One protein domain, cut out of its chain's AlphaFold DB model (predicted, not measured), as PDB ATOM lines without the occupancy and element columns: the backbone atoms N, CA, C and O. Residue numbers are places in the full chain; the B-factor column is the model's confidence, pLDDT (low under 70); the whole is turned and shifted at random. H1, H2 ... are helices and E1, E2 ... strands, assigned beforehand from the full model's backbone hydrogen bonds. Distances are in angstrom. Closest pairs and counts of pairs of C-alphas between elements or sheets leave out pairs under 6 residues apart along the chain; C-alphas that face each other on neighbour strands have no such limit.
ATOM      1  N   MET A 165      49.891  65.886   3.349       80.19
ATOM      2  CA  MET A 165      49.418  67.153   2.785       80.19
ATOM      3  C   MET A 165      48.608  66.913   1.499       80.19
ATOM      4  O   MET A 165      49.049  67.238   0.397       80.19
ATOM      5  N   GLU A 166      47.409  66.337   1.648       71.19
ATOM      6  CA  GLU A 166      46.487  66.052   0.539       71.19
ATOM      7  C   GLU A 166      46.248  67.314  -0.323       71.19
ATOM      8  O   GLU A 166      45.792  68.345   0.173       71.19
ATOM      9  N   GLY A 167      46.561  67.231  -1.622       72.94
ATOM     10  CA  GLY A 167      46.254  68.269  -2.616       72.94
ATOM     11  C   GLY A 167      47.156  69.510  -2.631       72.94
ATOM     12  O   GLY A 167      46.859  70.422  -3.399       72.94
ATOM     13  N   LYS A 168      48.227  69.547  -1.820       78.75
ATOM     14  CA  LYS A 168      49.155  70.697  -1.714       78.75
ATOM     15  C   LYS A 168      50.494  70.520  -2.435       78.75
ATOM     16  O   LYS A 168      51.291  71.454  -2.505       78.75
ATOM     17  N   LEU A 169      50.790  69.300  -2.870       85.38
ATOM     18  CA  LEU A 169      52.058  68.933  -3.488       85.38
ATOM     19  C   LEU A 169      51.830  68.534  -4.949       85.38
ATOM     20  O   LEU A 169      50.908  67.756  -5.222       85.38
ATOM     21  N   PRO A 170      52.692  68.978  -5.885       87.88
ATOM     22  CA  PRO A 170      52.657  68.489  -7.256       87.88
ATOM     23  C   PRO A 170      52.763  66.954  -7.296       87.88
ATOM     24  O   PRO A 170      53.562  66.382  -6.542       87.88
ATOM     25  N   PRO A 171      52.044  66.253  -8.197       85.19
ATOM     26  CA  PRO A 171      52.013  64.788  -8.218       85.19
ATOM     27  C   PRO A 171      53.395  64.121  -8.260       85.19
ATOM     28  O   PRO A 171      53.615  63.133  -7.563       85.19
ATOM     29  N   ARG A 172      54.349  64.687  -9.020       87.19
ATOM     30  CA  ARG A 172      55.739  64.191  -9.114       87.19
ATOM     31  C   ARG A 172      56.457  64.229  -7.761       87.19
ATOM     32  O   ARG A 172      57.132  63.269  -7.401       87.19
ATOM     33  N   VAL A 173      56.280  65.314  -7.006       90.81
ATOM     34  CA  VAL A 173      56.871  65.480  -5.670       90.81
ATOM     35  C   VAL A 173      56.212  64.513  -4.692       90.81
ATOM     36  O   VAL A 173      56.911  63.798  -3.980       90.81
ATOM     37  N   GLN A 174      54.881  64.414  -4.713       88.56
ATOM     38  CA  GLN A 174      54.137  63.525  -3.819       88.56
ATOM     39  C   GLN A 174      54.529  62.047  -3.993       88.56
ATOM     40  O   GLN A 174      54.677  61.325  -3.007       88.56
ATOM     41  N   VAL A 175      54.737  61.603  -5.239       88.38
ATOM     42  CA  VAL A 175      55.257  60.260  -5.552       88.38
ATOM     43  C   VAL A 175      56.600  60.028  -4.857       88.38
ATOM     44  O   VAL A 175      56.750  59.049  -4.126       88.38
ATOM     45  N   GLN A 176      57.555  60.946  -5.025       89.81
ATOM     46  CA  GLN A 176      58.892  60.802  -4.446       89.81
ATOM     47  C   GLN A 176      58.891  60.874  -2.918       89.81
ATOM     48  O   GLN A 176      59.583  60.086  -2.272       89.81
ATOM     49  N   VAL A 177      58.075  61.751  -2.325       92.25
ATOM     50  CA  VAL A 177      57.903  61.822  -0.868       92.25
ATOM     51  C   VAL A 177      57.428  60.475  -0.326       92.25
ATOM     52  O   VAL A 177      58.035  59.955   0.607       92.25
ATOM     53  N   ARG A 178      56.401  59.856  -0.928       90.38
ATOM     54  CA  ARG A 178      55.915  58.537  -0.486       90.38
ATOM     55  C   ARG A 178      56.969  57.444  -0.595       90.38
ATOM     56  O   ARG A 178      57.055  56.604   0.301       90.38
ATOM     57  N   CYS A 179      57.774  57.459  -1.653       90.88
ATOM     58  CA  CYS A 179      58.901  56.543  -1.778       90.88
ATOM     59  C   CYS A 179      59.916  56.749  -0.646       90.88
ATOM     60  O   CYS A 179      60.281  55.778   0.015       90.88
ATOM     61  N   ALA A 180      60.295  57.997  -0.356       93.00
ATOM     62  CA  ALA A 180      61.212  58.316   0.736       93.00
ATOM     63  C   ALA A 180      60.658  57.919   2.113       93.00
ATOM     64  O   ALA A 180      61.395  57.409   2.951       93.00
ATOM     65  N   VAL A 181      59.354  58.092   2.339       94.19
ATOM     66  CA  VAL A 181      58.658  57.666   3.564       94.19
ATOM     67  C   VAL A 181      58.701  56.158   3.714       94.19
ATOM     68  O   VAL A 181      59.072  55.665   4.779       94.19
ATOM     69  N   GLY A 182      58.382  55.436   2.635       93.00
ATOM     70  CA  GLY A 182      58.525  53.989   2.566       93.00
ATOM     71  C   GLY A 182      59.927  53.559   2.986       93.00
ATOM     72  O   GLY A 182      60.084  52.813   3.946       93.00
ATOM     73  N   GLU A 183      60.956  54.107   2.348       93.31
ATOM     74  CA  GLU A 183      62.359  53.769   2.619       93.31
ATOM     75  C   GLU A 183      62.814  54.153   4.032       93.31
ATOM     76  O   GLU A 183      63.513  53.375   4.680       93.31
ATOM     77  N   ALA A 184      62.377  55.299   4.555       94.81
ATOM     78  CA  ALA A 184      62.718  55.760   5.899       94.81
ATOM     79  C   ALA A 184      62.098  54.894   7.012       94.81
ATOM     80  O   ALA A 184      62.676  54.792   8.096       94.81
ATOM     81  N   MET A 185      60.950  54.251   6.765       95.38
ATOM     82  CA  MET A 185      60.293  53.391   7.758       95.38
ATOM     83  C   MET A 185      60.527  51.892   7.553       95.38
ATOM     84  O   MET A 185      60.368  51.120   8.498       95.38
ATOM     85  N   ARG A 186      60.890  51.447   6.344       93.81
ATOM     86  CA  ARG A 186      60.939  50.024   5.973       93.81
ATOM     87  C   ARG A 186      61.843  49.210   6.899       93.81
ATOM     88  O   ARG A 186      63.063  49.350   6.861       93.81
ATOM     89  N   GLY A 187      61.243  48.317   7.688       91.56
ATOM     90  CA  GLY A 187      61.955  47.453   8.639       91.56
ATOM     91  C   GLY A 187      62.450  48.163   9.907       91.56
ATOM     92  O   GLY A 187      63.156  47.552  10.709       91.56
ATOM     93  N   CYS A 188      62.086  49.432  10.112       96.00
ATOM     94  CA  CYS A 188      62.385  50.199  11.316       96.00
ATOM     95  C   CYS A 188      61.136  50.263  12.208       96.00
ATOM     96  O   CYS A 188      60.308  51.163  12.069       96.00
ATOM     97  N   ALA A 189      61.013  49.320  13.150       96.12
ATOM     98  CA  ALA A 189      59.825  49.188  14.002       96.12
ATOM     99  C   ALA A 189      59.394  50.495  14.711       96.12
ATOM    100  O   ALA A 189      58.209  50.822  14.649       96.12
ATOM    101  N   PRO A 190      60.299  51.313  15.297       96.50
ATOM    102  CA  PRO A 190      59.902  52.588  15.900       96.50
ATOM    103  C   PRO A 190      59.304  53.588  14.896       96.50
ATOM    104  O   PRO A 190      58.342  54.282  15.215       96.50
ATOM    105  N   ALA A 191      59.834  53.643  13.669       96.56
ATOM    106  CA  ALA A 191      59.313  54.523  12.623       96.56
ATOM    107  C   ALA A 191      57.946  54.038  12.110       96.56
ATOM    108  O   ALA A 191      57.038  54.849  11.919       96.56
ATOM    109  N   GLN A 192      57.770  52.723  11.940       96.50
ATOM    110  CA  GLN A 192      56.487  52.122  11.562       96.50
ATOM    111  C   GLN A 192      55.422  52.361  12.644       96.50
ATOM    112  O   GLN A 192      54.299  52.758  12.334       96.50
ATOM    113  N   GLN A 193      55.778  52.200  13.922       94.69
ATOM    114  CA  GLN A 193      54.883  52.491  15.042       94.69
ATOM    115  C   GLN A 193      54.471  53.968  15.060       94.69
ATOM    116  O   GLN A 193      53.283  54.268  15.190       94.69
ATOM    117  N   LEU A 194      55.413  54.892  14.853       94.06
ATOM    118  CA  LEU A 194      55.110  56.319  14.751       94.06
ATOM    119  C   LEU A 194      54.135  56.623  13.601       94.06
ATOM    120  O   LEU A 194      53.167  57.362  13.788       94.06
ATOM    121  N   PHE A 195      54.329  56.002  12.433       94.19
ATOM    122  CA  PHE A 195      53.430  56.172  11.289       94.19
ATOM    123  C   PHE A 195      51.998  55.730  11.620       94.19
ATOM    124  O   PHE A 195      51.041  56.424  11.277       94.19
ATOM    125  N   SER A 196      51.839  54.621  12.354       89.56
ATOM    126  CA  SER A 196      50.519  54.100  12.741       89.56
ATOM    127  C   SER A 196      49.701  55.069  13.607       89.56
ATOM    128  O   SER A 196      48.477  55.114  13.486       89.56
ATOM    129  N   GLY A 197      50.371  55.875  14.439       88.12
ATOM    130  CA  GLY A 197      49.745  56.897  15.284       88.12
ATOM    131  C   GLY A 197      49.583  58.261  14.611       88.12
ATOM    132  O   GLY A 197      48.974  59.162  15.187       88.12
ATOM    133  N   THR A 198      50.118  58.439  13.401       89.69
ATOM    134  CA  THR A 198      50.087  59.724  12.700       89.69
ATOM    135  C   THR A 198      48.708  59.967  12.080       89.69
ATOM    136  O   THR A 198      48.066  59.054  11.551       89.69
ATOM    137  N   THR A 199      48.237  61.216  12.119       85.62
ATOM    138  CA  THR A 199      46.961  61.620  11.514       85.62
ATOM    139  C   THR A 199      47.144  62.807  10.572       85.62
ATOM    140  O   THR A 199      47.851  63.767  10.877       85.62
ATOM    141  N   ALA A 200      46.494  62.738   9.414       78.62
ATOM    142  CA  ALA A 200      46.357  63.829   8.468       78.62
ATOM    143  C   ALA A 200      45.272  64.800   8.945       78.62
ATOM    144  O   ALA A 200      44.189  64.386   9.374       78.62
ATOM    145  N   LYS A 201      45.528  66.104   8.825       70.56
ATOM    146  CA  LYS A 201      44.526  67.149   9.072       70.56
ATOM    147  C   LYS A 201      43.663  67.346   7.817       70.56
ATOM    148  O   LYS A 201      43.825  68.326   7.100       70.56
ATOM    149  N   CYS A 202      42.769  66.399   7.537       59.50
ATOM    150  CA  CYS A 202      41.857  66.454   6.389       59.50
ATOM    151  C   CYS A 202      40.528  67.119   6.770       59.50
ATOM    152  O   CYS A 202      39.606  66.463   7.258       59.50
ATOM    153  N   GLY A 203      40.406  68.427   6.539       63.12
ATOM    154  CA  GLY A 203      39.175  69.166   6.838       63.12
ATOM    155  C   GLY A 203      38.792  69.099   8.325       63.12
ATOM    156  O   GLY A 203      39.637  69.277   9.198       63.12
ATOM    157  N   ALA A 204      37.512  68.848   8.621       56.38
ATOM    158  CA  ALA A 204      36.966  68.926   9.980       56.38
ATOM    159  C   ALA A 204      37.340  67.752  10.910       56.38
ATOM    160  O   ALA A 204      37.131  67.860  12.118       56.38
ATOM    161  N   ARG A 205      37.856  66.623  10.394       64.88
ATOM    162  CA  ARG A 205      38.209  65.452  11.222       64.88
ATOM    163  C   ARG A 205      39.586  64.894  10.854       64.88
ATOM    164  O   ARG A 205      39.819  64.611   9.680       64.88
ATOM    165  N   PRO A 206      40.474  64.659  11.836       76.06
ATOM    166  CA  PRO A 206      41.737  63.974  11.593       76.06
ATOM    167  C   PRO A 206      41.511  62.585  10.983       76.06
ATOM    168  O   PRO A 206      40.683  61.813  11.474       76.06
ATOM    169  N   ARG A 207      42.255  62.257   9.925       83.19
ATOM    170  CA  ARG A 207      42.223  60.942   9.269       83.19
ATOM    171  C   ARG A 207      43.523  60.193   9.579       83.19
ATOM    172  O   ARG A 207      44.587  60.774   9.390       83.19
ATOM    173  N   PRO A 208      43.496  58.933  10.046       89.12
ATOM    174  CA  PRO A 208      44.723  58.165  10.262       89.12
ATOM    175  C   PRO A 208      45.552  58.036   8.980       89.12
ATOM    176  O   PRO A 208      44.986  57.806   7.909       89.12
ATOM    177  N   ALA A 209      46.879  58.117   9.095       89.88
ATOM    178  CA  ALA A 209      47.801  58.080   7.957       89.88
ATOM    179  C   ALA A 209      47.599  56.840   7.071       89.88
ATOM    180  O   ALA A 209      47.551  56.941   5.847       89.88
ATOM    181  N   LEU A 210      47.383  55.676   7.695       91.00
ATOM    182  CA  LEU A 210      47.117  54.421   6.989       91.00
ATOM    183  C   LEU A 210      45.815  54.467   6.173       91.00
ATOM    184  O   LEU A 210      45.748  53.915   5.080       91.00
ATOM    185  N   VAL A 211      44.783  55.141   6.689       89.81
ATOM    186  CA  VAL A 211      43.509  55.311   5.977       89.81
ATOM    187  C   VAL A 211      43.697  56.257   4.796       89.81
ATOM    188  O   VAL A 211      43.266  55.914   3.701       89.81
ATOM    189  N   THR A 212      44.374  57.398   4.983       88.38
ATOM    190  CA  THR A 212      44.733  58.314   3.883       88.38
ATOM    191  C   THR A 212      45.476  57.572   2.774       88.38
ATOM    192  O   THR A 212      45.071  57.631   1.617       88.38
ATOM    193  N   LEU A 213      46.495  56.789   3.134       90.88
ATOM    194  CA  LEU A 213      47.312  56.052   2.175       90.88
ATOM    195  C   LEU A 213      46.498  55.044   1.347       90.88
ATOM    196  O   LEU A 213      46.701  54.934   0.138       90.88
ATOM    197  N   VAL A 214      45.566  54.323   1.980       92.12
ATOM    198  CA  VAL A 214      44.702  53.346   1.298       92.12
ATOM    199  C   VAL A 214      43.656  54.029   0.413       92.12
ATOM    200  O   VAL A 214      43.449  53.576  -0.712       92.12
ATOM    201  N   VAL A 215      43.056  55.140   0.856       88.88
ATOM    202  CA  VAL A 215      42.155  55.948   0.008       88.88
ATOM    203  C   VAL A 215      42.889  56.370  -1.262       88.88
ATOM    204  O   VAL A 215      42.384  56.216  -2.369       88.88
ATOM    205  N   GLU A 216      44.109  56.875  -1.110       88.00
ATOM    206  CA  GLU A 216      44.926  57.358  -2.216       88.00
ATOM    207  C   GLU A 216      45.405  56.248  -3.155       88.00
ATOM    208  O   GLU A 216      45.499  56.459  -4.365       88.00
ATOM    209  N   LEU A 217      45.692  55.064  -2.616       90.44
ATOM    210  CA  LEU A 217      46.017  53.873  -3.394       90.44
ATOM    211  C   LEU A 217      44.842  53.437  -4.286       90.44
ATOM    212  O   LEU A 217      45.048  53.053  -5.436       90.44
ATOM    213  N   LEU A 218      43.618  53.489  -3.755       90.56
ATOM    214  CA  LEU A 218      42.421  52.938  -4.400       90.56
ATOM    215  C   LEU A 218      41.608  53.981  -5.185       90.56
ATOM    216  O   LEU A 218      40.668  53.629  -5.893       90.56
ATOM    217  N   ALA A 219      41.947  55.266  -5.092       87.75
ATOM    218  CA  ALA A 219      41.219  56.322  -5.784       87.75
ATOM    219  C   ALA A 219      41.420  56.246  -7.306       87.75
ATOM    220  O   ALA A 219      42.513  56.494  -7.820       87.75
ATOM    221  N   PHE A 220      40.328  56.010  -8.046       83.81
ATOM    222  CA  PHE A 220      40.371  55.834  -9.502       83.81
ATOM    223  C   PHE A 220      40.961  57.046 -10.266       83.81
ATOM    224  O   PHE A 220      41.487  56.908 -11.369       83.81
ATOM    225  N   ARG A 221      40.873  58.248  -9.680       85.81
ATOM    226  CA  ARG A 221      41.363  59.504 -10.273       85.81
ATOM    227  C   ARG A 221      42.876  59.678 -10.168       85.81
ATOM    228  O   ARG A 221      43.434  60.501 -10.888       85.81
ATOM    229  N   ASN A 222      43.531  58.937  -9.276       84.81
ATOM    230  CA  ASN A 222      44.957  59.108  -9.041       84.81
ATOM    231  C   ASN A 222      45.776  58.480 -10.180       84.81
ATOM    232  O   ASN A 222      45.463  57.352 -10.590       84.81
ATOM    233  N   PRO A 223      46.839  59.166 -10.656       82.50
ATOM    234  CA  PRO A 223      47.779  58.614 -11.624       82.50
ATOM    235  C   PRO A 223      48.373  57.288 -11.148       82.50
ATOM    236  O   PRO A 223      48.514  57.050  -9.948       82.50
ATOM    237  N   PHE A 224      48.760  56.432 -12.090       81.00
ATOM    238  CA  PHE A 224      49.270  55.099 -11.774       81.00
ATOM    239  C   PHE A 224      50.503  55.136 -10.852       81.00
ATOM    240  O   PHE A 224      50.513  54.449  -9.830       81.00
ATOM    241  N   ASP A 225      51.474  56.008 -11.132       79.12
ATOM    242  CA  ASP A 225      52.690  56.162 -10.318       79.12
ATOM    243  C   ASP A 225      52.370  56.598  -8.882       79.12
ATOM    244  O   ASP A 225      52.990  56.146  -7.921       79.12
ATOM    245  N   TYR A 226      51.338  57.428  -8.715       83.00
ATOM    246  CA  TYR A 226      50.866  57.879  -7.407       83.00
ATOM    247  C   TYR A 226      50.343  56.715  -6.569       83.00
ATOM    248  O   TYR A 226      50.725  56.567  -5.407       83.00
ATOM    249  N   ARG A 227      49.504  55.865  -7.174       85.50
ATOM    250  CA  ARG A 227      48.989  54.653  -6.528       85.50
ATOM    251  C   ARG A 227      50.118  53.688  -6.203       85.50
ATOM    252  O   ARG A 227      50.142  53.106  -5.124       85.50
ATOM    253  N   CYS A 228      51.077  53.554  -7.109       83.88
ATOM    254  CA  CYS A 228      52.206  52.665  -6.919       83.88
ATOM    255  C   CYS A 228      53.111  53.102  -5.759       83.88
ATOM    256  O   CYS A 228      53.488  52.274  -4.929       83.88
ATOM    257  N   ALA A 229      53.379  54.402  -5.629       86.38
ATOM    258  CA  ALA A 229      54.094  54.948  -4.481       86.38
ATOM    259  C   ALA A 229      53.312  54.760  -3.169       86.38
ATOM    260  O   ALA A 229      53.903  54.438  -2.136       86.38
ATOM    261  N   SER A 230      51.977  54.889  -3.201       91.12
ATOM    262  CA  SER A 230      51.126  54.594  -2.040       91.12
ATOM    263  C   SER A 230      51.190  53.127  -1.624       91.12
ATOM    264  O   SER A 230      51.308  52.830  -0.434       91.12
ATOM    265  N   LEU A 231      51.173  52.205  -2.590       90.75
ATOM    266  CA  LEU A 231      51.338  50.782  -2.311       90.75
ATOM    267  C   LEU A 231      52.721  50.490  -1.729       90.75
ATOM    268  O   LEU A 231      52.810  49.790  -0.730       90.75
ATOM    269  N   TYR A 232      53.788  51.049  -2.300       89.25
ATOM    270  CA  TYR A 232      55.143  50.833  -1.795       89.25
ATOM    271  C   TYR A 232      55.326  51.347  -0.359       89.25
ATOM    272  O   TYR A 232      55.957  50.693   0.477       89.25
ATOM    273  N   CYS A 233      54.729  52.497  -0.045       92.81
ATOM    274  CA  CYS A 233      54.673  53.016   1.315       92.81
ATOM    275  C   CYS A 233      53.921  52.035   2.241       92.81
ATOM    276  O   CYS A 233      54.439  51.661   3.291       92.81
ATOM    277  N   LEU A 234      52.769  51.500   1.819       94.81
ATOM    278  CA  LEU A 234      52.027  50.497   2.594       94.81
ATOM    279  C   LEU A 234      52.840  49.208   2.807       94.81
ATOM    280  O   LEU A 234      52.920  48.700   3.925       94.81
ATOM    281  N   GLU A 235      53.486  48.692   1.763       93.06
ATOM    282  CA  GLU A 235      54.362  47.520   1.849       93.06
ATOM    283  C   GLU A 235      55.525  47.756   2.815       93.06
ATOM    284  O   GLU A 235      55.875  46.875   3.598       93.06
ATOM    285  N   SER A 236      56.105  48.955   2.798       93.88
ATOM    286  CA  SER A 236      57.201  49.336   3.688       93.88
ATOM    287  C   SER A 236      56.760  49.460   5.148       93.88
ATOM    288  O   SER A 236      57.510  49.074   6.048       93.88
ATOM    289  N   PHE A 237      55.531  49.923   5.395       95.88
ATOM    290  CA  PHE A 237      54.922  49.921   6.727       95.88
ATOM    291  C   PHE A 237      54.733  48.494   7.270       95.88
ATOM    292  O   PHE A 237      54.963  48.254   8.454       95.88
ATOM    293  N   LEU A 238      54.350  47.549   6.407       95.25
ATOM    294  CA  LEU A 238      54.076  46.150   6.770       95.25
ATOM    295  C   LEU A 238      55.334  45.263   6.792       95.25
ATOM    296  O   LEU A 238      55.322  44.185   7.388       95.25
ATOM    297  N   PHE A 239      56.425  45.689   6.151       93.06
ATOM    298  CA  PHE A 239      57.657  44.909   6.036       93.06
ATOM    299  C   PHE A 239      58.264  44.604   7.414       93.06
ATOM    300  O   PHE A 239      58.684  45.518   8.126       93.06
ATOM    301  N   ASN A 240      58.335  43.314   7.763       92.19
ATOM    302  CA  ASN A 240      58.773  42.805   9.071       92.19
ATOM    303  C   ASN A 240      58.015  43.412  10.271       92.19
ATOM    304  O   ASN A 240      58.568  43.509  11.364       92.19
ATOM    305  N   ASN A 241      56.751  43.802  10.079       95.12
ATOM    306  CA  ASN A 241      55.923  44.441  11.099       95.12
ATOM    307  C   ASN A 241      54.652  43.622  11.378       95.12
ATOM    308  O   ASN A 241      53.580  43.911  10.843       95.12
ATOM    309  N   SER A 242      54.774  42.598  12.229       96.06
ATOM    310  CA  SER A 242      53.647  41.722  12.587       96.06
ATOM    311  C   SER A 242      52.487  42.492  13.229       96.06
ATOM    312  O   SER A 242      51.328  42.209  12.936       96.06
ATOM    313  N   ASP A 243      52.776  43.498  14.056       94.81
ATOM    314  CA  ASP A 243      51.739  44.287  14.731       94.81
ATOM    315  C   ASP A 243      50.951  45.143  13.734       94.81
ATOM    316  O   ASP A 243      49.720  45.172  13.773       94.81
ATOM    317  N   GLY A 244      51.639  45.784  12.784       94.88
ATOM    318  CA  GLY A 244      51.005  46.538  11.699       94.88
ATOM    319  C   GLY A 244      50.155  45.657  10.780       94.88
ATOM    320  O   GLY A 244      49.053  46.054  10.394       94.88
ATOM    321  N   GLN A 245      50.631  44.445  10.478       96.19
ATOM    322  CA  GLN A 245      49.875  43.433   9.736       96.19
ATOM    323  C   GLN A 245      48.594  43.042  10.474       96.19
ATOM    324  O   GLN A 245      47.505  43.164   9.917       96.19
ATOM    325  N   MET A 246      48.702  42.666  11.750       95.69
ATOM    326  CA  MET A 246      47.557  42.284  12.580       95.69
ATOM    327  C   MET A 246      46.563  43.431  12.768       95.69
ATOM    328  O   MET A 246      45.350  43.211  12.701       95.69
ATOM    329  N   PHE A 247      47.057  44.660  12.944       92.94
ATOM    330  CA  PHE A 247      46.230  45.861  13.006       92.94
ATOM    331  C   PHE A 247      45.404  46.023  11.727       92.94
ATOM    332  O   PHE A 247      44.174  46.087  11.794       92.94
ATOM    333  N   LEU A 248      46.050  46.019  10.556       93.62
ATOM    334  CA  LEU A 248      45.368  46.186   9.274       93.62
ATOM    335  C   LEU A 248      44.405  45.023   8.981       93.62
ATOM    336  O   LEU A 248      43.264  45.279   8.592       93.62
ATOM    337  N   THR A 249      44.785  43.769   9.259       93.94
ATOM    338  CA  THR A 249      43.876  42.612   9.162       93.94
ATOM    339  C   THR A 249      42.663  42.769  10.079       93.94
ATOM    340  O   THR A 249      41.540  42.474   9.675       93.94
ATOM    341  N   GLY A 250      42.848  43.283  11.298       90.94
ATOM    342  CA  GLY A 250      41.760  43.570  12.233       90.94
ATOM    343  C   GLY A 250      40.728  44.550  11.669       90.94
ATOM    344  O   GLY A 250      39.533  44.392  11.921       90.94
ATOM    345  N   THR A 251      41.164  45.502  10.837       90.75
ATOM    346  CA  THR A 251      40.274  46.472  10.176       90.75
ATOM    347  C   THR A 251      39.486  45.918   8.983       90.75
ATOM    348  O   THR A 251      38.617  46.617   8.460       90.75
ATOM    349  N   LEU A 252      39.746  44.675   8.548       87.00
ATOM    350  CA  LEU A 252      38.921  43.985   7.544       87.00
ATOM    351  C   LEU A 252      37.540  43.616   8.105       87.00
ATOM    352  O   LEU A 252      36.583  43.452   7.348       87.00
ATOM    353  N   LYS A 253      37.408  43.502   9.434       73.81
ATOM    354  CA  LYS A 253      36.112  43.284  10.080       73.81
ATOM    355  C   LYS A 253      35.259  44.538   9.913       73.81
ATOM    356  O   LYS A 253      35.522  45.573  10.522       73.81
ATOM    357  N   GLN A 254      34.223  44.439   9.088       63.00
ATOM    358  CA  GLN A 254      33.281  45.535   8.902       63.00
ATOM    359  C   GLN A 254      32.497  45.783  10.205       63.00
ATOM    360  O   GLN A 254      32.011  44.822  10.811       63.00
ATOM    361  N   PRO A 255      32.323  47.045  10.643       55.53
ATOM    362  CA  PRO A 255      31.373  47.374  11.698       55.53
ATOM    363  C   PRO A 255      29.975  46.845  11.339       55.53
ATOM    364  O   PRO A 255      29.605  46.874  10.162       55.53
ATOM    365  N   PRO A 256      29.153  46.413  12.314       48.69
ATOM    366  CA  PRO A 256      27.836  45.826  12.047       48.69
ATOM    367  C   PRO A 256      26.924  46.710  11.175       48.69
ATOM    368  O   PRO A 256      26.135  46.154  10.409       48.69
ATOM    369  N   ASN A 257      27.108  48.037  11.216       48.84
ATOM    370  CA  ASN A 257      26.306  49.039  10.505       48.84
ATOM    371  C   ASN A 257      27.013  49.688   9.293       48.84
ATOM    372  O   ASN A 257      26.492  50.652   8.739       48.84
ATOM    373  N   ALA A 258      28.200  49.219   8.886       44.97
ATOM    374  CA  ALA A 258      28.898  49.777   7.728       44.97
ATOM    375  C   ALA A 258      28.330  49.188   6.425       44.97
ATOM    376  O   ALA A 258      28.645  48.059   6.052       44.97
ATOM    377  N   ASN A 259      27.485  49.955   5.737       50.16
ATOM    378  CA  ASN A 259      27.015  49.626   4.393       50.16
ATOM    379  C   ASN A 259      28.022  50.157   3.361       50.16
ATOM    380  O   ASN A 259      28.213  51.364   3.266       50.16
ATOM    381  N   LEU A 260      28.623  49.270   2.555       50.97
ATOM    382  CA  LEU A 260      29.558  49.628   1.468       50.97
ATOM    383  C   LEU A 260      28.939  50.542   0.390       50.97
ATOM    384  O   LEU A 260      29.657  51.136  -0.406       50.97
ATOM    385  N   SER A 261      27.610  50.629   0.345       42.88
ATOM    386  CA  SER A 261      26.827  51.343  -0.668       42.88
ATOM    387  C   SER A 261      26.308  52.713  -0.222       42.88
ATOM    388  O   SER A 261      25.688  53.408  -1.024       42.88
ATOM    389  N   GLN A 262      26.536  53.127   1.031       40.84
ATOM    390  CA  GLN A 262      26.150  54.457   1.508       40.84
ATOM    391  C   GLN A 262      27.400  55.251   1.874       40.84
ATOM    392  O   GLN A 262      28.167  54.852   2.747       40.84
ATOM    393  N   ALA A 263      27.591  56.390   1.207       36.56
ATOM    394  CA  ALA A 263      28.579  57.391   1.579       36.56
ATOM    395  C   ALA A 263      28.180  58.007   2.929       36.56
ATOM    396  O   ALA A 263      27.513  59.035   2.993       36.56
ATOM    397  N   THR A 264      28.522  57.337   4.024       41.16
ATOM    398  CA  THR A 264      28.458  57.930   5.358       41.16
ATOM    399  C   THR A 264      29.691  58.807   5.558       41.16
ATOM    400  O   THR A 264      30.797  58.379   5.239       41.16
ATOM    401  N   ASP A 265      29.528  59.988   6.157       42.59
ATOM    402  CA  ASP A 265      30.596  60.930   6.565       42.59
ATOM    403  C   ASP A 265      31.635  60.350   7.564       42.59
ATOM    404  O   ASP A 265      32.422  61.076   8.181       42.59
ATOM    405  N   THR A 266      31.634  59.036   7.786       48.94
ATOM    406  CA  THR A 266      32.617  58.302   8.576       48.94
ATOM    407  C   THR A 266      33.659  57.682   7.641       48.94
ATOM    408  O   THR A 266      33.304  56.856   6.798       48.94
ATOM    409  N   PRO A 267      34.954  58.037   7.770       56.19
ATOM    410  CA  PRO A 267      35.990  57.434   6.948       56.19
ATOM    411  C   PRO A 267      36.013  55.930   7.214       56.19
ATOM    412  O   PRO A 267      36.211  55.484   8.347       56.19
ATOM    413  N   LEU A 268      35.769  55.154   6.161       68.31
ATOM    414  CA  LEU A 268      35.797  53.705   6.224       68.31
ATOM    415  C   LEU A 268      37.200  53.257   6.668       68.31
ATOM    416  O   LEU A 268      38.204  53.827   6.230       68.31
ATOM    417  N   ALA A 269      37.278  52.252   7.542       84.88
ATOM    418  CA  ALA A 269      38.560  51.717   7.989       84.88
ATOM    419  C   ALA A 269      39.387  51.209   6.792       84.88
ATOM    420  O   ALA A 269      38.821  50.784   5.784       84.88
ATOM    421  N   ALA A 270      40.718  51.232   6.909       88.81
ATOM    422  CA  ALA A 270      41.631  50.885   5.816       88.81
ATOM    423  C   ALA A 270      41.296  49.520   5.178       88.81
ATOM    424  O   ALA A 270      41.105  49.431   3.968       88.81
ATOM    425  N   GLY A 271      41.117  48.476   5.992       89.44
ATOM    426  CA  GLY A 271      40.745  47.145   5.512       89.44
ATOM    427  C   GLY A 271      39.394  47.108   4.798       89.44
ATOM    428  O   GLY A 271      39.268  46.490   3.746       89.44
ATOM    429  N   ALA A 272      38.387  47.817   5.299       86.38
ATOM    430  CA  ALA A 272      37.078  47.866   4.654       86.38
ATOM    431  C   ALA A 272      37.115  48.547   3.268       86.38
ATOM    432  O   ALA A 272      36.355  48.149   2.386       86.38
ATOM    433  N   GLN A 273      38.024  49.501   3.035       88.69
ATOM    434  CA  GLN A 273      38.239  50.074   1.698       88.69
ATOM    435  C   GLN A 273      38.900  49.080   0.739       88.69
ATOM    436  O   GLN A 273      38.469  48.968  -0.406       88.69
ATOM    437  N   ILE A 274      39.881  48.310   1.223       92.31
ATOM    438  CA  ILE A 274      40.497  47.214   0.458       92.31
ATOM    439  C   ILE A 274      39.419  46.208   0.035       92.31
ATOM    440  O   ILE A 274      39.343  45.847  -1.135       92.31
ATOM    441  N   LEU A 275      38.534  45.810   0.955       90.06
ATOM    442  CA  LEU A 275      37.424  44.903   0.643       90.06
ATOM    443  C   LEU A 275      36.448  45.489  -0.382       90.06
ATOM    444  O   LEU A 275      35.972  44.763  -1.252       90.06
ATOM    445  N   SER A 276      36.162  46.791  -0.299       86.00
ATOM    446  CA  SER A 276      35.308  47.469  -1.278       86.00
ATOM    447  C   SER A 276      35.912  47.427  -2.682       86.00
ATOM    448  O   SER A 276      35.197  47.134  -3.635       86.00
ATOM    449  N   ALA A 277      37.215  47.690  -2.810       88.75
ATOM    450  CA  ALA A 277      37.909  47.656  -4.096       88.75
ATOM    451  C   ALA A 277      38.083  46.227  -4.638       88.75
ATOM    452  O   ALA A 277      38.047  46.027  -5.845       88.75
ATOM    453  N   LEU A 278      38.213  45.219  -3.767       88.75
ATOM    454  CA  LEU A 278      38.208  43.810  -4.181       88.75
ATOM    455  C   LEU A 278      36.855  43.379  -4.757       88.75
ATOM    456  O   LEU A 278      36.808  42.581  -5.689       88.75
ATOM    457  N   ALA A 279      35.751  43.901  -4.213       86.62
ATOM    458  CA  ALA A 279      34.410  43.555  -4.674       86.62
ATOM    459  C   ALA A 279      34.066  44.116  -6.061       86.62
ATOM    460  O   ALA A 279      33.238  43.515  -6.750       86.62
ATOM    461  N   ASP A 280      34.690  45.225  -6.466       85.38
ATOM    462  CA  ASP A 280      34.512  45.833  -7.782       85.38
ATOM    463  C   ASP A 280      35.570  45.327  -8.772       85.38
ATOM    464  O   ASP A 280      36.740  45.695  -8.723       85.38
ATOM    465  N   THR A 281      35.145  44.474  -9.704       83.25
ATOM    466  CA  THR A 281      36.018  43.909 -10.747       83.25
ATOM    467  C   THR A 281      36.029  44.743 -12.034       83.25
ATOM    468  O   THR A 281      36.751  44.414 -12.978       83.25
ATOM    469  N   THR A 282      35.250  45.832 -12.090       84.44
ATOM    470  CA  THR A 282      35.192  46.724 -13.256       84.44
ATOM    471  C   THR A 282      36.398  47.664 -13.312       84.44
ATOM    472  O   THR A 282      36.952  47.890 -14.392       84.44
ATOM    473  N   ASP A 283      36.881  48.125 -12.154       85.56
ATOM    474  CA  ASP A 283      38.155  48.831 -12.015       85.56
ATOM    475  C   ASP A 283      39.301  47.848 -11.729       85.56
ATOM    476  O   ASP A 283      39.720  47.623 -10.590       85.56
ATOM    477  N   GLY A 284      39.850  47.274 -12.802       85.50
ATOM    478  CA  GLY A 284      40.932  46.297 -12.697       85.50
ATOM    479  C   GLY A 284      42.218  46.824 -12.039       85.50
ATOM    480  O   GLY A 284      42.993  46.014 -11.537       85.50
ATOM    481  N   ILE A 285      42.477  48.141 -12.024       86.12
ATOM    482  CA  ILE A 285      43.672  48.705 -11.363       86.12
ATOM    483  C   ILE A 285      43.444  48.782  -9.856       86.12
ATOM    484  O   ILE A 285      44.302  48.358  -9.085       86.12
ATOM    485  N   SER A 286      42.289  49.291  -9.426       89.69
ATOM    486  CA  SER A 286      41.966  49.362  -7.997       89.69
ATOM    487  C   SER A 286      41.839  47.969  -7.384       89.69
ATOM    488  O   SER A 286      42.380  47.740  -6.302       89.69
ATOM    489  N   HIS A 287      41.235  47.018  -8.107       89.81
ATOM    490  CA  HIS A 287      41.199  45.613  -7.705       89.81
ATOM    491  C   HIS A 287      42.615  45.038  -7.539       89.81
ATOM    492  O   HIS A 287      42.946  44.478  -6.494       89.81
ATOM    493  N   TRP A 288      43.493  45.258  -8.524       89.88
ATOM    494  CA  TRP A 288      44.893  44.830  -8.461       89.88
ATOM    495  C   TRP A 288      45.626  45.401  -7.240       89.88
ATOM    496  O   TRP A 288      46.255  44.664  -6.477       89.88
ATOM    497  N   CYS A 289      45.524  46.714  -7.019       90.75
ATOM    498  CA  CYS A 289      46.114  47.387  -5.865       90.75
ATOM    499  C   CYS A 289      45.579  46.831  -4.536       90.75
ATOM    500  O   CYS A 289      46.354  46.650  -3.596       90.75
ATOM    501  N   ALA A 290      44.283  46.518  -4.461       92.75
ATOM    502  CA  ALA A 290      43.659  45.941  -3.278       92.75
ATOM    503  C   ALA A 290      44.159  44.513  -2.994       92.75
ATOM    504  O   ALA A 290      44.507  44.208  -1.851       92.75
ATOM    505  N   CYS A 291      44.293  43.665  -4.021       92.06
ATOM    506  CA  CYS A 291      44.910  42.340  -3.896       92.06
ATOM    507  C   CYS A 291      46.351  42.426  -3.384       92.06
ATOM    508  O   CYS A 291      46.724  41.675  -2.482       92.06
ATOM    509  N   LEU A 292      47.168  43.343  -3.914       91.62
ATOM    510  CA  LEU A 292      48.556  43.513  -3.470       91.62
ATOM    511  C   LEU A 292      48.655  44.053  -2.038       91.62
ATOM    512  O   LEU A 292      49.473  43.566  -1.251       91.62
ATOM    513  N   ALA A 293      47.800  45.009  -1.672       93.44
ATOM    514  CA  ALA A 293      47.698  45.516  -0.306       93.44
ATOM    515  C   ALA A 293      47.315  44.397   0.675       93.44
ATOM    516  O   ALA A 293      47.971  44.212   1.706       93.44
ATOM    517  N   LEU A 294      46.302  43.597   0.331       94.62
ATOM    518  CA  LEU A 294      45.865  42.463   1.140       94.62
ATOM    519  C   LEU A 294      46.958  41.390   1.242       94.62
ATOM    520  O   LEU A 294      47.246  40.921   2.341       94.62
ATOM    521  N   SER A 295      47.624  41.062   0.133       93.50
ATOM    522  CA  SER A 295      48.742  40.106   0.095       93.50
ATOM    523  C   SER A 295      49.873  40.524   1.032       93.50
ATOM    524  O   SER A 295      50.413  39.701   1.766       93.50
ATOM    525  N   SER A 296      50.217  41.814   1.039       90.94
ATOM    526  CA  SER A 296      51.257  42.373   1.909       90.94
ATOM    527  C   SER A 296      50.844  42.385   3.380       90.94
ATOM    528  O   SER A 296      51.680  42.185   4.261       90.94
ATOM    529  N   THR A 297      49.545  42.541   3.645       94.56
ATOM    530  CA  THR A 297      48.968  42.510   4.996       94.56
ATOM    531  C   THR A 297      49.130  41.142   5.657       94.56
ATOM    532  O   THR A 297      49.405  41.067   6.846       94.56
ATOM    533  N   ILE A 298      48.991  40.049   4.904       94.19
ATOM    534  CA  ILE A 298      49.043  38.679   5.448       94.19
ATOM    535  C   ILE A 298      50.405  37.988   5.266       94.19
ATOM    536  O   ILE A 298      50.587  36.832   5.662       94.19
ATOM    537  N   ARG A 299      51.359  38.650   4.604       88.62
ATOM    538  CA  ARG A 299      52.613  38.033   4.157       88.62
ATOM    539  C   ARG A 299      53.443  37.535   5.339       88.62
ATOM    540  O   ARG A 299      53.768  38.310   6.231       88.62
ATOM    541  N   GLY A 300      53.820  36.254   5.310       87.38
ATOM    542  CA  GLY A 300      54.663  35.635   6.343       87.38
ATOM    543  C   GLY A 300      54.042  35.607   7.746       87.38
ATOM    544  O   GLY A 300      54.751  35.359   8.712       87.38
ATOM    545  N   ASN A 301      52.736  35.876   7.873       93.44
ATOM    546  CA  ASN A 301      52.065  36.002   9.163       93.44
ATOM    547  C   ASN A 301      50.900  35.013   9.268       93.44
ATOM    548  O   ASN A 301      49.826  35.212   8.695       93.44
ATOM    549  N   SER A 302      51.122  33.926  10.005       94.94
ATOM    550  CA  SER A 302      50.145  32.848  10.170       94.94
ATOM    551  C   SER A 302      48.865  33.320  10.865       94.94
ATOM    552  O   SER A 302      47.772  32.951  10.437       94.94
ATOM    553  N   GLN A 303      48.964  34.188  11.875       95.88
ATOM    554  CA  GLN A 303      47.799  34.724  12.583       95.88
ATOM    555  C   GLN A 303      46.949  35.624  11.677       95.88
ATOM    556  O   GLN A 303      45.728  35.462  11.619       95.88
ATOM    557  N   ALA A 304      47.588  36.511  10.907       95.81
ATOM    558  CA  ALA A 304      46.900  37.361   9.938       95.81
ATOM    559  C   ALA A 304      46.198  36.524   8.854       95.81
ATOM    560  O   ALA A 304      45.048  36.800   8.507       95.81
ATOM    561  N   LYS A 305      46.841  35.449   8.373       95.81
ATOM    562  CA  LYS A 305      46.239  34.481   7.438       95.81
ATOM    563  C   LYS A 305      44.995  33.798   8.014       95.81
ATOM    564  O   LYS A 305      43.986  33.728   7.316       95.81
ATOM    565  N   GLN A 306      45.026  33.353   9.276       94.25
ATOM    566  CA  GLN A 306      43.848  32.776   9.946       94.25
ATOM    567  C   GLN A 306      42.719  33.794  10.107       94.25
ATOM    568  O   GLN A 306      41.546  33.485   9.902       94.25
ATOM    569  N   MET A 307      43.049  35.029  10.484       93.75
ATOM    570  CA  MET A 307      42.052  36.091  10.611       93.75
ATOM    571  C   MET A 307      41.418  36.437   9.261       93.75
ATOM    572  O   MET A 307      40.199  36.594   9.186       93.75
ATOM    573  N   ALA A 308      42.220  36.512   8.197       93.81
ATOM    574  CA  ALA A 308      41.738  36.721   6.838       93.81
ATOM    575  C   ALA A 308      40.820  35.573   6.381       93.81
ATOM    576  O   ALA A 308      39.734  35.847   5.876       93.81
ATOM    577  N   LEU A 309      41.182  34.309   6.644       93.81
ATOM    578  CA  LEU A 309      40.333  33.146   6.344       93.81
ATOM    579  C   LEU A 309      38.954  33.247   7.019       93.81
ATOM    580  O   LEU A 309      37.930  32.977   6.398       93.81
ATOM    581  N   ASN A 310      38.926  33.685   8.279       92.12
ATOM    582  CA  ASN A 310      37.701  33.820   9.072       92.12
ATOM    583  C   ASN A 310      36.924  35.122   8.802       92.12
ATOM    584  O   ASN A 310      35.877  35.363   9.411       92.12
ATOM    585  N   THR A 311      37.421  35.989   7.918       91.00
ATOM    586  CA  THR A 311      36.760  37.253   7.588       91.00
ATOM    587  C   THR A 311      35.587  37.005   6.644       91.00
ATOM    588  O   THR A 311      35.714  36.327   5.624       91.00
ATOM    589  N   ARG A 312      34.434  37.596   6.970       87.06
ATOM    590  CA  ARG A 312      33.234  37.589   6.128       87.06
ATOM    591  C   ARG A 312      32.876  39.012   5.715       87.06
ATOM    592  O   ARG A 312      32.916  39.921   6.543       87.06
ATOM    593  N   VAL A 313      32.508  39.190   4.453       84.38
ATOM    594  CA  VAL A 313      32.266  40.492   3.821       84.38
ATOM    595  C   VAL A 313      30.794  40.620   3.463       84.38
ATOM    596  O   VAL A 313      30.244  39.728   2.817       84.38
ATOM    597  N   LYS A 314      30.148  41.722   3.862       79.00
ATOM    598  CA  LYS A 314      28.781  42.051   3.436       79.00
ATOM    599  C   LYS A 314      28.817  42.696   2.056       79.00
ATOM    600  O   LYS A 314      29.513  43.691   1.871       79.00
ATOM    601  N   LEU A 315      28.044  42.177   1.108       70.31
ATOM    602  CA  LEU A 315      27.861  42.806  -0.204       70.31
ATOM    603  C   LEU A 315      26.653  43.751  -0.138       70.31
ATOM    604  O   LEU A 315      25.564  43.338   0.261       70.31
ATOM    605  N   GLY A 316      26.836  45.026  -0.495       56.44
ATOM    606  CA  GLY A 316      25.733  45.990  -0.560       56.44
ATOM    607  C   GLY A 316      24.833  45.693  -1.761       56.44
ATOM    608  O   GLY A 316      25.328  45.661  -2.882       56.44
ATOM    609  N   GLY A 317      23.532  45.466  -1.542       47.16
ATOM    610  CA  GLY A 317      22.595  45.220  -2.651       47.16
ATOM    611  C   GLY A 317      21.197  44.685  -2.313       47.16
ATOM    612  O   GLY A 317      20.383  44.567  -3.220       47.16
ATOM    613  N   GLY A 318      20.875  44.370  -1.055       41.22
ATOM    614  CA  GLY A 318      19.517  43.953  -0.681       41.22
ATOM    615  C   GLY A 318      18.660  45.137  -0.235       41.22
ATOM    616  O   GLY A 318      18.989  45.782   0.756       41.22
ATOM    617  N   ASN A 326      23.654  37.926   3.880       67.19
ATOM    618  CA  ASN A 326      24.395  38.292   2.657       67.19
ATOM    619  C   ASN A 326      25.896  38.537   2.897       67.19
ATOM    620  O   ASN A 326      26.462  39.540   2.452       67.19
ATOM    621  N   THR A 327      26.534  37.647   3.669       77.94
ATOM    622  CA  THR A 327      27.989  37.674   3.881       77.94
ATOM    623  C   THR A 327      28.684  36.546   3.135       77.94
ATOM    624  O   THR A 327      28.330  35.380   3.309       77.94
ATOM    625  N   ILE A 328      29.725  36.877   2.376       86.44
ATOM    626  CA  ILE A 328      30.589  35.893   1.716       86.44
ATOM    627  C   ILE A 328      31.953  35.814   2.417       86.44
ATOM    628  O   ILE A 328      32.420  36.830   2.940       86.44
ATOM    629  N   PRO A 329      32.599  34.637   2.487       90.50
ATOM    630  CA  PRO A 329      33.981  34.536   2.955       90.50
ATOM    631  C   PRO A 329      34.922  35.407   2.114       90.50
ATOM    632  O   PRO A 329      34.722  35.542   0.907       90.50
ATOM    633  N   LEU A 330      35.976  35.954   2.725       90.81
ATOM    634  CA  LEU A 330      37.005  36.707   1.999       90.81
ATOM    635  C   LEU A 330      37.661  35.866   0.896       90.81
ATOM    636  O   LEU A 330      37.914  36.376  -0.188       90.81
ATOM    637  N   LEU A 331      37.887  34.575   1.157       91.25
ATOM    638  CA  LEU A 331      38.418  33.658   0.151       91.25
ATOM    639  C   LEU A 331      37.535  33.648  -1.103       91.25
ATOM    640  O   LEU A 331      38.046  33.850  -2.190       91.25
ATOM    641  N   GLU A 332      36.218  33.521  -0.940       88.19
ATOM    642  CA  GLU A 332      35.263  33.528  -2.055       88.19
ATOM    643  C   GLU A 332      35.218  34.879  -2.783       88.19
ATOM    644  O   GLU A 332      35.077  34.940  -4.001       88.19
ATOM    645  N   LEU A 333      35.380  35.988  -2.052       87.06
ATOM    646  CA  LEU A 333      35.486  37.319  -2.655       87.06
ATOM    647  C   LEU A 333      36.701  37.421  -3.594       87.06
ATOM    648  O   LEU A 333      36.588  38.030  -4.654       87.06
ATOM    649  N   CYS A 334      37.829  36.822  -3.206       84.38
ATOM    650  CA  CYS A 334      39.089  36.813  -3.955       84.38
ATOM    651  C   CYS A 334      39.181  35.707  -5.021       84.38
ATOM    652  O   CYS A 334      40.266  35.483  -5.550       84.38
ATOM    653  N   LEU A 335      38.085  34.993  -5.295       84.50
ATOM    654  CA  LEU A 335      37.969  33.989  -6.362       84.50
ATOM    655  C   LEU A 335      36.994  34.451  -7.458       84.50
ATOM    656  O   LEU A 335      36.543  33.673  -8.301       84.50
TER     657      LEU A 335
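Overview. This is residues 165 to 318 and 326 to 335 of the 478 residues of the protein "Uso1_p115_head domain-containing protein" of Sphaeroforma arctica JP610 (UniProt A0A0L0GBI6). Helices stacked in repeated turns make a short solenoid: H1, H4 and H7 stand side by side in one row, H3 and H6 make a second row beside it, and H2, H5 and H8 make a third row across the ends where H1, H4 and H7 finish. A small strand pair, E1 and E2, with the short helix H9 sits at the H6 and H8 end of the stack. The printed part has 164 residues with nine named helices and two named strands, in the order H1 to H8, E1, E2, H9; the sheet has the order E1 - E2, antiparallel, and the class is mostly helix. The whole is compact, with a radius of gyration of the C-alphas of 15.3 A and spans of 43 by 33 by 29 A.

Arrangement. E1, residues 312 to 314, and E2, residues 327 to 329, are antiparallel neighbours, with N 313 and O 328 within hydrogen-bond range at 2.8 A. H9, residues 330 to 333, only just touches H8, residues 302 to 309, with 3 pairs of C-alphas within 8 A; the closest, those of Leu 309 and Leu 331, are 6.5 A apart. H8 touches H5, residues 242 to 250, at a shallow tilt of 12 degrees, the same way; the closest C-alphas are those of Met 246 and Ala 304, 5.6 A. H5 only just touches H2, residues 189 to 197, with 3 pairs of C-alphas within 8 A, the closest those of Ser 196 and Gly 244 at 7.6 A. H7, residues 284 to 298, touches H4, residues 224 to 238, at a shallow tilt of 10 degrees, the same way; the closest C-alphas are those of Glu 235 and Ser 296, 6.0 A. H4 touches H1, residues 171 to 185, at a shallow tilt of 13 degrees, the same way; the closest C-alphas, of Gly 182 and Cys 233, are 4.2 A apart. H1 and H7 are apart. H3, residues 209 to 218, forms a helical hairpin with H4, at a steep tilt of 39 degrees, the closest C-alphas being those of Leu 217 and Arg 227, 4.4 A. H3 touches H6, residues 270 to 279, at a shallow tilt of 14 degrees, the same way, with the C-alphas of Val 211 and Ala 270 closest at 4.8 A. Every O i to N i+4 pair is within hydrogen-bond range in H1 to H8; H9 is too short for such a pair.

Along the chain. From first to last C-alpha, H1 and H7 measure 21.3 A, H4 21.1 A, H6 14.7 A and H3 14.4 A. H1 begins at C-alpha 171 (52.013, 64.788, -8.218), and H9 ends at C-alpha 333 (35.486, 37.319, -2.655).

Size, cuts and confidence. The C-alphas farthest apart, of Ala 184 and Gly 318, are 45.3 A apart. Residues 319 to 325 are not printed; C-alphas 318 and 326 are 8.2 A apart across the cut. The links H2 to H3 and H5 to H6 are long, with 11 and 19 residues. The mean pLDDT of the printed part is 84.0; residues 202 to 205, 254 to 268, 316 to 318 and 326 are under 70.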